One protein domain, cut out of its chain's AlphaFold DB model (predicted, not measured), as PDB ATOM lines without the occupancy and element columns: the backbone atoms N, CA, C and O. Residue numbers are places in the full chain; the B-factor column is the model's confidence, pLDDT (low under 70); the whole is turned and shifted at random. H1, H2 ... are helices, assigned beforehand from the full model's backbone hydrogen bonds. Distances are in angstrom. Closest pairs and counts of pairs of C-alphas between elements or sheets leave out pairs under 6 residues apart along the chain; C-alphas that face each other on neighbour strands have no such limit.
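Overview. This is residues 37 to 119 of the 119 residues of an uncharacterized protein of Eggerthella sp. BIOML-A4 (UniProt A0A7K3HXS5). With little regular structure, this is a rounded body mostly of loop: short helices H1 and H2 sit at one end, H3 and H4 pack on each other, and residues 105 to 119 reach the opposite end. The printed part has 83 residues, with H1, H2, H3, H4 in that order and no named strand; the class is all helix, though named elements hold only 26 residues. It is compact, with a radius of gyration of the C-alphas of 13.0 A, spanning 37 by 28 by 24 A.

Along the chain. Find C-alpha 37 at (91.828, 155.654, 122.012), where H1, residues 37 to 41, begins its 6.3 A. Next come H2, residues 46 to 52, 10.3 A, and H3, residues 83 to 86, 6.0 A. H4, residues 95 to 104, runs 14.1 A to C-alpha 104 at (93.359, 164.539, 141.705).

Arrangement. H1 and H2 meet only through their link. H1 and H3 are close but not clearly touching; their closest C-alphas, Val 37 and Cys 83, are 6.7 A apart. H3 and H4 touch, closest at C-alphas 86 and 99, 4.6 A. H2 is apart from H3 and H4. Every O i to N i+4 pair is within hydrogen-bond range in H1, H2 and H4; H3 is too short for one.

Size, cuts and confidence. C-alphas 43 and 119 are farthest apart, 37.8 A. The printed part has no cut; the H2 to H3 link is long. Residue 119 alone is under pLDDT 70.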
ATOM      1  N   VAL A  37      90.831 156.522 121.366       90.44
ATOM      2  CA  VAL A  37      91.828 155.654 122.012       90.44
ATOM      3  C   VAL A  37      92.402 154.628 121.034       90.44
ATOM      4  O   VAL A  37      93.604 154.364 121.061       90.44
ATOM      5  N   ALA A  38      91.600 154.177 120.064       91.69
ATOM      6  CA  ALA A  38      92.021 153.259 119.013       91.69
ATOM      7  C   ALA A  38      93.187 153.818 118.175       91.69
ATOM      8  O   ALA A  38      93.985 153.064 117.619       91.69
ATOM      9  N   THR A  39      93.337 155.147 118.105       91.88
ATOM     10  CA  THR A  39      94.483 155.782 117.434       91.88
ATOM     11  C   THR A  39      95.783 155.475 118.173       91.88
ATOM     12  O   THR A  39      96.790 155.154 117.541       91.88
ATOM     13  N   CYS A  40      95.766 155.539 119.505       92.81
ATOM     14  CA  CYS A  40      96.901 155.183 120.354       92.81
ATOM     15  C   CYS A  40      97.162 153.673 120.296       92.81
ATOM     16  O   CYS A  40      98.297 153.251 120.069       92.81
ATOM     17  N   GLU A  41      96.099 152.877 120.400       93.25
ATOM     18  CA  GLU A  41      96.160 151.412 120.407       93.25
ATOM     19  C   GLU A  41      96.624 150.803 119.083       93.25
ATOM     20  O   GLU A  41      97.161 149.698 119.066       93.25
ATOM     21  N   SER A  42      96.521 151.548 117.978       93.00
ATOM     22  CA  SER A  42      97.057 151.127 116.678       93.00
ATOM     23  C   SER A  42      98.566 150.840 116.696       93.00
ATOM     24  O   SER A  42      99.060 150.096 115.849       93.00
ATOM     25  N   CYS A  43      99.291 151.441 117.645       92.94
ATOM     26  CA  CYS A  43     100.732 151.280 117.833       92.94
ATOM     27  C   CYS A  43     101.120 150.861 119.262       92.94
ATOM     28  O   CYS A  43     102.208 150.321 119.442       92.94
ATOM     29  N   HIS A  44     100.273 151.115 120.264       92.44
ATOM     30  CA  HIS A  44     100.527 150.823 121.677       92.44
ATOM     31  C   HIS A  44      99.379 150.013 122.274       92.44
ATOM     32  O   HIS A  44      98.383 150.590 122.699       92.44
ATOM     33  N   SER A  45      99.502 148.689 122.328       95.31
ATOM     34  CA  SER A  45      98.451 147.874 122.949       95.31
ATOM     35  C   SER A  45      98.347 148.138 124.456       95.31
ATOM     36  O   SER A  45      99.368 148.330 125.121       95.31
ATOM     37  N   GLN A  46      97.119 148.125 124.983       93.19
ATOM     38  CA  GLN A  46      96.833 148.342 126.404       93.19
ATOM     39  C   GLN A  46      97.607 147.349 127.298       93.19
ATOM     40  O   GLN A  46      98.327 147.758 128.207       93.19
ATOM     41  N   ASP A  47      97.581 146.060 126.952       94.12
ATOM     42  CA  ASP A  47      98.300 145.009 127.686       94.12
ATOM     43  C   ASP A  47      99.823 145.243 127.729       94.12
ATOM     44  O   ASP A  47     100.480 145.008 128.744       94.12
ATOM     45  N   GLU A  48     100.416 145.716 126.627       95.94
ATOM     46  CA  GLU A  48     101.852 146.006 126.576       95.94
ATOM     47  C   GLU A  48     102.205 147.201 127.460       95.94
ATOM     48  O   GLU A  48     103.169 147.125 128.230       95.94
ATOM     49  N   VAL A  49     101.438 148.295 127.368       95.44
ATOM     50  CA  VAL A  49     101.726 149.503 128.151       95.44
ATOM     51  C   VAL A  49     101.596 149.235 129.645       95.44
ATOM     52  O   VAL A  49     102.454 149.682 130.404       95.44
ATOM     53  N   GLU A  50     100.618 148.435 130.070       95.75
ATOM     54  CA  GLU A  50     100.467 148.008 131.463       95.75
ATOM     55  C   GLU A  50     101.710 147.303 131.999       95.75
ATOM     56  O   GLU A  50     102.206 147.646 133.077       95.75
ATOM     57  N   VAL A  51     102.241 146.349 131.230       96.25
ATOM     58  CA  VAL A  51     103.408 145.551 131.619       96.25
ATOM     59  C   VAL A  51     104.659 146.418 131.702       96.25
ATOM     60  O   VAL A  51     105.389 146.353 132.696       96.25
ATOM     61  N   VAL A  52     104.928 147.248 130.692       96.56
ATOM     62  CA  VAL A  52     106.156 148.061 130.670       96.56
ATOM     63  C   VAL A  52     106.122 149.200 131.688       96.56
ATOM     64  O   VAL A  52     107.184 149.651 132.122       96.56
ATOM     65  N   THR A  53     104.936 149.651 132.115       95.69
ATOM     66  CA  THR A  53     104.800 150.686 133.153       95.69
ATOM     67  C   THR A  53     104.537 150.151 134.553       95.69
ATOM     68  O   THR A  53     104.386 150.953 135.472       95.69
ATOM     69  N   ALA A  54     104.565 148.834 134.767       95.81
ATOM     70  CA  ALA A  54     104.313 148.228 136.078       95.81
ATOM     71  C   ALA A  54     105.234 148.751 137.203       95.81
ATOM     72  O   ALA A  54     104.858 148.731 138.370       95.81
ATOM     73  N   GLY A  55     106.436 149.231 136.862       93.62
ATOM     74  CA  GLY A  55     107.402 149.793 137.815       93.62
ATOM     75  C   GLY A  55     107.358 151.317 137.984       93.62
ATOM     76  O   GLY A  55     108.217 151.869 138.672       93.62
ATOM     77  N   VAL A  56     106.432 152.024 137.333       94.50
ATOM     78  CA  VAL A  56     106.352 153.490 137.413       94.50
ATOM     79  C   VAL A  56     105.773 153.912 138.763       94.50
ATOM     80  O   VAL A  56     104.686 153.496 139.140       94.50
ATOM     81  N   THR A  57     106.474 154.801 139.467       95.69
ATOM     82  CA  THR A  57     106.091 155.277 140.812       95.69
ATOM     83  C   THR A  57     105.576 156.719 140.835       95.69
ATOM     84  O   THR A  57     105.396 157.316 141.891       95.69
ATOM     85  N   VAL A  58     105.339 157.310 139.660       94.44
ATOM     86  CA  VAL A  58     104.925 158.716 139.503       94.44
ATOM     87  C   VAL A  58     103.620 159.038 140.239       94.44
ATOM     88  O   VAL A  58     103.470 160.141 140.773       94.44
ATOM     89  N   LEU A  59     102.688 158.084 140.262       95.31
ATOM     90  CA  LEU A  59     101.432 158.175 140.994       95.31
ATOM     91  C   LEU A  59     101.576 157.443 142.322       95.31
ATOM     92  O   LEU A  59     101.197 156.281 142.457       95.31
ATOM     93  N   THR A  60     102.173 158.144 143.278       95.94
ATOM     94  CA  THR A  60     102.213 157.748 144.683       95.94
ATOM     95  C   THR A  60     101.354 158.735 145.463       95.94
ATOM     96  O   THR A  60     101.599 159.938 145.361       95.94
ATOM     97  N   ASP A  61     100.367 158.241 146.204       94.81
ATOM     98  CA  ASP A  61      99.498 159.072 147.042       94.81
ATOM     99  C   ASP A  61     100.159 159.444 148.385       94.81
ATOM    100  O   ASP A  61     101.277 159.009 148.694       94.81
ATOM    101  N   MET A  62      99.475 160.229 149.223       94.38
ATOM    102  CA  MET A  62     100.031 160.665 150.513       94.38
ATOM    103  C   MET A  62     100.282 159.523 151.510       94.38
ATOM    104  O   MET A  62     101.081 159.681 152.435       94.38
ATOM    105  N   ASN A  63      99.602 158.387 151.335       93.94
ATOM    106  CA  ASN A  63      99.728 157.199 152.176       93.94
ATOM    107  C   ASN A  63     100.827 156.248 151.667       93.94
ATOM    108  O   ASN A  63     101.098 155.227 152.299       93.94
ATOM    109  N   GLY A  64     101.485 156.585 150.554       94.62
ATOM    110  CA  GLY A  64     102.504 155.756 149.919       94.62
ATOM    111  C   GLY A  64     101.934 154.677 148.999       94.62
ATOM    112  O   GLY A  64     102.680 153.793 148.572       94.62
ATOM    113  N   THR A  65     100.641 154.727 148.677       94.44
ATOM    114  CA  THR A  65     100.016 153.825 147.708       94.44
ATOM    115  C   THR A  65     100.492 154.193 146.315       94.44
ATOM    116  O   THR A  65     100.297 155.318 145.861       94.44
ATOM    117  N   ILE A  66     101.091 153.230 145.620       95.12
ATOM    118  CA  ILE A  66     101.544 153.395 144.240       95.12
ATOM    119  C   ILE A  66     100.510 152.764 143.315       95.12
ATOM    120  O   ILE A  66     100.145 151.604 143.506       95.12
ATOM    121  N   VAL A  67     100.070 153.505 142.298       94.62
ATOM    122  CA  VAL A  67      99.161 152.994 141.261       94.62
ATOM    123  C   VAL A  67      99.795 153.095 139.882       94.62
ATOM    124  O   VAL A  67     100.464 154.075 139.547       94.62
ATOM    125  N   ASN A  68      99.564 152.077 139.056       95.50
ATOM    126  CA  ASN A  68      99.930 152.118 137.648       95.50
ATOM    127  C   ASN A  68      98.797 152.817 136.871       95.50
ATOM    128  O   ASN A  68      97.699 152.264 136.817       95.50
ATOM    129  N   PRO A  69      99.029 153.990 136.246       93.19
ATOM    130  CA  PRO A  69      97.987 154.717 135.509       93.19
ATOM    131  C   PRO A  69      97.428 153.954 134.311       93.19
ATOM    132  O   PRO A  69      96.396 154.352 133.783       93.19
ATOM    133  N   HIS A  70      98.123 152.913 133.850       95.69
ATOM    134  CA  HIS A  70      97.661 152.092 132.739       95.69
ATOM    135  C   HIS A  70      96.934 150.836 133.208       95.69
ATOM    136  O   HIS A  70      96.172 150.300 132.432       95.69
ATOM    137  N   ALA A  71      97.090 150.404 134.461       94.94
ATOM    138  CA  ALA A  71      96.364 149.255 135.008       94.94
ATOM    139  C   ALA A  71      95.328 149.738 136.033       94.94
ATOM    140  O   ALA A  71      95.396 149.404 137.220       94.94
ATOM    141  N   LEU A  72      94.422 150.617 135.592       92.31
ATOM    142  CA  LEU A  72      93.398 151.186 136.467       92.31
ATOM    143  C   LEU A  72      92.383 150.105 136.874       92.31
ATOM    144  O   LEU A  72      91.948 149.332 136.023       92.31
ATOM    145  N   PRO A  73      91.952 150.061 138.148       91.25
ATOM    146  CA  PRO A  73      90.871 149.175 138.561       91.25
ATOM    147  C   PRO A  73      89.590 149.456 137.771       91.25
ATOM    148  O   PRO A  73      89.236 150.618 137.571       91.25
ATOM    149  N   GLU A  74      88.857 148.414 137.382       90.44
ATOM    150  CA  GLU A  74      87.600 148.586 136.653       90.44
ATOM    151  C   GLU A  74      86.561 149.338 137.500       90.44
ATOM    152  O   GLU A  74      86.180 148.917 138.594       90.44
ATOM    153  N   SER A  75      86.088 150.470 136.981       90.25
ATOM    154  CA  SER A  75      84.951 151.221 137.513       90.25
ATOM    155  C   SER A  75      84.328 152.066 136.402       90.25
ATOM    156  O   SER A  75      84.969 152.321 135.381       90.25
ATOM    157  N   ALA A  76      83.083 152.512 136.595       90.56
ATOM    158  CA  ALA A  76      82.419 153.386 135.627       90.56
ATOM    159  C   ALA A  76      83.190 154.704 135.426       90.56
ATOM    160  O   ALA A  76      83.356 155.138 134.291       90.56
ATOM    161  N   ASP A  77      83.726 155.283 136.505       89.81
ATOM    162  CA  ASP A  77      84.475 156.541 136.444       89.81
ATOM    163  C   ASP A  77      85.864 156.354 135.810       89.81
ATOM    164  O   ASP A  77      86.306 157.179 135.011       89.81
ATOM    165  N   HIS A  78      86.557 155.246 136.104       93.12
ATOM    166  CA  HIS A  78      87.849 154.951 135.470       93.12
ATOM    167  C   HIS A  78      87.713 154.645 133.976       93.12
ATOM    168  O   HIS A  78      88.643 154.933 133.227       93.12
ATOM    169  N   ALA A  79      86.563 154.141 133.520       91.69
ATOM    170  CA  ALA A  79      86.301 153.924 132.098       91.69
ATOM    171  C   ALA A  79      86.226 155.234 131.287       91.69
ATOM    172  O   ALA A  79      86.394 155.212 130.069       91.69
ATOM    173  N   GLU A  80      86.007 156.383 131.938       90.62
ATOM    174  CA  GLU A  80      86.066 157.697 131.283       90.62
ATOM    175  C   GLU A  80      87.506 158.224 131.134       90.62
ATOM    176  O   GLU A  80      87.761 159.174 130.382       90.62
ATOM    177  N   VAL A  81      88.475 157.621 131.832       92.38
ATOM    178  CA  VAL A  81      89.888 157.986 131.727       92.38
ATOM    179  C   VAL A  81      90.470 157.370 130.456       92.38
ATOM    180  O   VAL A  81      90.499 156.160 130.283       92.38
ATOM    181  N   SER A  82      90.979 158.218 129.563       92.50
ATOM    182  CA  SER A  82      91.628 157.801 128.315       92.50
ATOM    183  C   SER A  82      93.090 158.242 128.286       92.50
ATOM    184  O   SER A  82      93.533 159.033 129.126       92.50
ATOM    185  N   CYS A  83      93.852 157.811 127.275       93.88
ATOM    186  CA  CYS A  83      95.255 158.209 127.112       93.88
ATOM    187  C   CYS A  83      95.428 159.737 127.169       93.88
ATOM    188  O   CYS A  83      96.364 160.246 127.789       93.88
ATOM    189  N   VAL A  84      94.502 160.494 126.572       91.50
ATOM    190  CA  VAL A  84      94.567 161.963 126.529       91.50
ATOM    191  C   VAL A  84      94.184 162.642 127.842       91.50
ATOM    192  O   VAL A  84      94.422 163.839 127.969       91.50
ATOM    193  N   SER A  85      93.667 161.924 128.843       92.31
ATOM    194  CA  SER A  85      93.480 162.470 130.194       92.31
ATOM    195  C   SER A  85      94.826 162.839 130.827       92.31
ATOM    196  O   SER A  85      94.954 163.902 131.436       92.31
ATOM    197  N   CYS A  86      95.861 162.026 130.590       93.69
ATOM    198  CA  CYS A  86      97.224 162.255 131.075       93.69
ATOM    199  C   CYS A  86      98.137 162.829 129.974       93.69
ATOM    200  O   CYS A  86      98.863 163.803 130.192       93.69
ATOM    201  N   HIS A  87      98.064 162.294 128.752       92.12
ATOM    202  CA  HIS A  87      98.908 162.671 127.609       92.12
ATOM    203  C   HIS A  87      98.384 163.901 126.848       92.12
ATOM    204  O   HIS A  87      98.308 163.931 125.621       92.12
ATOM    205  N   GLN A  88      98.042 164.964 127.580       87.19
ATOM    206  CA  GLN A  88      97.527 166.204 126.995       87.19
ATOM    207  C   GLN A  88      98.634 166.986 126.278       87.19
ATOM    208  O   GLN A  88      99.629 167.376 126.897       87.19
ATOM    209  N   MET A  89      98.429 167.282 124.993       82.88
ATOM    210  CA  MET A  89      99.352 168.090 124.182       82.88
ATOM    211  C   MET A  89      99.101 169.598 124.302       82.88
ATOM    212  O   MET A  89     100.041 170.384 124.228       82.88
ATOM    213  N   HIS A  90      97.852 170.011 124.530       82.12
ATOM    214  CA  HIS A  90      97.483 171.427 124.671       82.12
ATOM    215  C   HIS A  90      97.678 171.976 126.091       82.12
ATOM    216  O   HIS A  90      97.527 173.174 126.316       82.12
ATOM    217  N   ALA A  91      98.025 171.118 127.050       80.94
ATOM    218  CA  ALA A  91      98.296 171.522 128.420       80.94
ATOM    219  C   ALA A  91      99.805 171.567 128.683       80.94
ATOM    220  O   ALA A  91     100.530 170.585 128.482       80.94
ATOM    221  N   ALA A  92     100.261 172.710 129.192       81.06
ATOM    222  CA  ALA A  92     101.630 172.873 129.649       81.06
ATOM    223  C   ALA A  92     101.934 171.977 130.866       81.06
ATOM    224  O   ALA A  92     101.056 171.582 131.643       81.06
ATOM    225  N   GLY A  93     103.222 171.704 131.055       86.69
ATOM    226  CA  GLY A  93     103.732 170.902 132.161       86.69
ATOM    227  C   GLY A  93     104.139 169.493 131.746       86.69
ATOM    228  O   GLY A  93     103.855 169.027 130.640       86.69
ATOM    229  N   SER A  94     104.845 168.838 132.661       92.88
ATOM    230  CA  SER A  94     105.355 167.489 132.461       92.88
ATOM    231  C   SER A  94     104.227 166.454 132.503       92.88
ATOM    232  O   SER A  94     103.124 166.740 132.987       92.88
ATOM    233  N   ILE A  95     104.485 165.267 131.956       92.19
ATOM    234  CA  ILE A  95     103.503 164.178 131.926       92.19
ATOM    235  C   ILE A  95     103.123 163.735 133.341       92.19
ATOM    236  O   ILE A  95     101.951 163.520 133.618       92.19
ATOM    237  N   GLU A  96     104.081 163.737 134.264       93.88
ATOM    238  CA  GLU A  96     103.901 163.375 135.668       93.88
ATOM    239  C   GLU A  96     102.880 164.289 136.337       93.88
ATOM    240  O   GLU A  96     101.895 163.827 136.904       93.88
ATOM    241  N   LYS A  97     103.049 165.608 136.183       92.94
ATOM    242  CA  LYS A  97     102.108 166.583 136.746       92.94
ATOM    243  C   LYS A  97     100.728 166.495 136.102       92.94
ATOM    244  O   LYS A  97      99.742 166.836 136.747       92.94
ATOM    245  N   LYS A  98     100.645 166.121 134.822       94.25
ATOM    246  CA  LYS A  98      99.364 165.931 134.129       94.25
ATOM    247  C   LYS A  98      98.640 164.691 134.646       94.25
ATOM    248  O   LYS A  98      97.472 164.807 134.992       94.25
ATOM    249  N   ALA A  99      99.349 163.573 134.789       94.69
ATOM    250  CA  ALA A  99      98.810 162.348 135.367       94.69
ATOM    251  C   ALA A  99      98.332 162.566 136.811       94.69
ATOM    252  O   ALA A  99      97.184 162.278 137.121       94.69
ATOM    253  N   GLN A 100      99.149 163.199 137.660       94.50
ATOM    254  CA  GLN A 100      98.764 163.534 139.038       94.50
ATOM    255  C   GLN A 100      97.497 164.397 139.094       94.50
ATOM    256  O   GLN A 100      96.612 164.149 139.907       94.50
ATOM    257  N   ARG A 101      97.370 165.392 138.202       93.25
ATOM    258  CA  ARG A 101      96.154 166.215 138.107       93.25
ATOM    259  C   ARG A 101      94.930 165.423 137.654       93.25
ATOM    260  O   ARG A 101      93.840 165.738 138.118       93.25
ATOM    261  N   ALA A 102      95.099 164.448 136.762       94.00
ATOM    262  CA  ALA A 102      94.009 163.577 136.336       94.00
ATOM    263  C   ALA A 102      93.506 162.724 137.508       94.00
ATOM    264  O   ALA A 102      92.308 162.662 137.739       94.00
ATOM    265  N   CYS A 103      94.399 162.159 138.323       94.88
ATOM    266  CA  CYS A 103      93.990 161.433 139.529       94.88
ATOM    267  C   CYS A 103      93.311 162.366 140.540       94.88
ATOM    268  O   CYS A 103      92.257 162.040 141.080       94.88
ATOM    269  N   ALA A 104      93.871 163.561 140.750       93.56
ATOM    270  CA  ALA A 104      93.359 164.539 141.705       93.56
ATOM    271  C   ALA A 104      91.983 165.127 141.337       93.56
ATOM    272  O   ALA A 104      91.376 165.780 142.184       93.56
ATOM    273  N   SER A 105      91.465 164.918 140.116       91.25
ATOM    274  CA  SER A 105      90.097 165.344 139.789       91.25
ATOM    275  C   SER A 105      89.036 164.536 140.533       91.25
ATOM    276  O   SER A 105      87.961 165.067 140.793       91.25
ATOM    277  N   CYS A 106      89.352 163.289 140.894       91.31
ATOM    278  CA  CYS A 106      88.481 162.408 141.675       91.31
ATOM    279  C   CYS A 106      89.069 162.166 143.074       91.31
ATOM    280  O   CYS A 106      88.378 162.290 144.081       91.31
ATOM    281  N   HIS A 107      90.381 161.941 143.155       92.50
ATOM    282  CA  HIS A 107      91.141 161.758 144.390       92.50
ATOM    283  C   HIS A 107      91.723 163.088 144.884       92.50
ATOM    284  O   HIS A 107      92.926 163.223 145.099       92.50
ATOM    285  N   HIS A 108      90.878 164.106 145.053       91.81
ATOM    286  CA  HIS A 108      91.318 165.458 145.434       91.81
ATOM    287  C   HIS A 108      91.940 165.530 146.840       91.81
ATOM    288  O   HIS A 108      92.583 166.519 147.190       91.81
ATOM    289  N   ALA A 109      91.704 164.504 147.660       91.88
ATOM    290  CA  ALA A 109      92.328 164.328 148.961       91.88
ATOM    291  C   ALA A 109      93.697 163.641 148.870       91.88
ATOM    292  O   ALA A 109      94.254 163.363 149.916       91.88
ATOM    293  N   ASP A 110      94.213 163.361 147.666       92.44
ATOM    294  CA  ASP A 110      95.490 162.674 147.424       92.44
ATOM    295  C   ASP A 110      95.593 161.322 148.156       92.44
ATOM    296  O   ASP A 110      96.601 160.988 148.774       92.44
ATOM    297  N   VAL A 111      94.493 160.564 148.100       93.56
ATOM    298  CA  VAL A 111      94.346 159.192 148.602       93.56
ATOM    299  C   VAL A 111      93.672 158.368 147.511       93.56
ATOM    300  O   VAL A 111      92.556 158.695 147.093       93.56
ATOM    301  N   TYR A 112      94.332 157.312 147.038       92.94
ATOM    302  CA  TYR A 112      93.825 156.485 145.934       92.94
ATOM    303  C   TYR A 112      92.862 155.381 146.375       92.94
ATOM    304  O   TYR A 112      92.165 154.806 145.545       92.94
ATOM    305  N   GLU A 113      92.775 155.103 147.674       89.19
ATOM    306  CA  GLU A 113      91.824 154.132 148.210       89.19
ATOM    307  C   GLU A 113      90.367 154.591 148.005       89.19
ATOM    308  O   GLU A 113      89.919 155.603 148.559       89.19
ATOM    309  N   CYS A 114      89.617 153.829 147.203       84.50
ATOM    310  CA  CYS A 114      88.210 154.093 146.901       84.50
ATOM    311  C   CYS A 114      87.297 153.912 148.123       84.50
ATOM    312  O   CYS A 114      87.628 153.206 149.073       84.50
ATOM    313  N   TYR A 115      86.108 154.522 148.074       82.50
ATOM    314  CA  TYR A 115      85.035 154.388 149.078       82.50
ATOM    315  C   TYR A 115      85.383 154.814 150.511       82.50
ATOM    316  O   TYR A 115      84.574 154.659 151.423       82.50
ATOM    317  N   THR A 116      86.548 155.424 150.716       78.06
ATOM    318  CA  THR A 116      86.921 156.049 151.990       78.06
ATOM    319  C   THR A 116      86.200 157.384 152.207       78.06
ATOM    320  O   THR A 116      85.986 157.787 153.348       78.06
ATOM    321  N   CYS A 117      85.804 158.058 151.115       77.00
ATOM    322  CA  CYS A 117      85.237 159.414 151.132       77.00
ATOM    323  C   CYS A 117      83.905 159.575 150.365       77.00
ATOM    324  O   CYS A 117      83.086 160.403 150.760       77.00
ATOM    325  N   HIS A 118      83.662 158.797 149.302       70.44
ATOM    326  CA  HIS A 118      82.427 158.834 148.503       70.44
ATOM    327  C   HIS A 118      81.839 157.419 148.410       70.44
ATOM    328  O   HIS A 118      82.513 156.521 147.910       70.44
ATOM    329  N   SER A 119      80.632 157.226 148.958       66.75
ATOM    330  CA  SER A 119      79.913 155.941 149.055       66.75
ATOM    331  C   SER A 119      78.791 155.834 148.035       66.75
ATOM    332  O   SER A 119      78.063 156.842 147.888       66.75
TER     333      SER A 119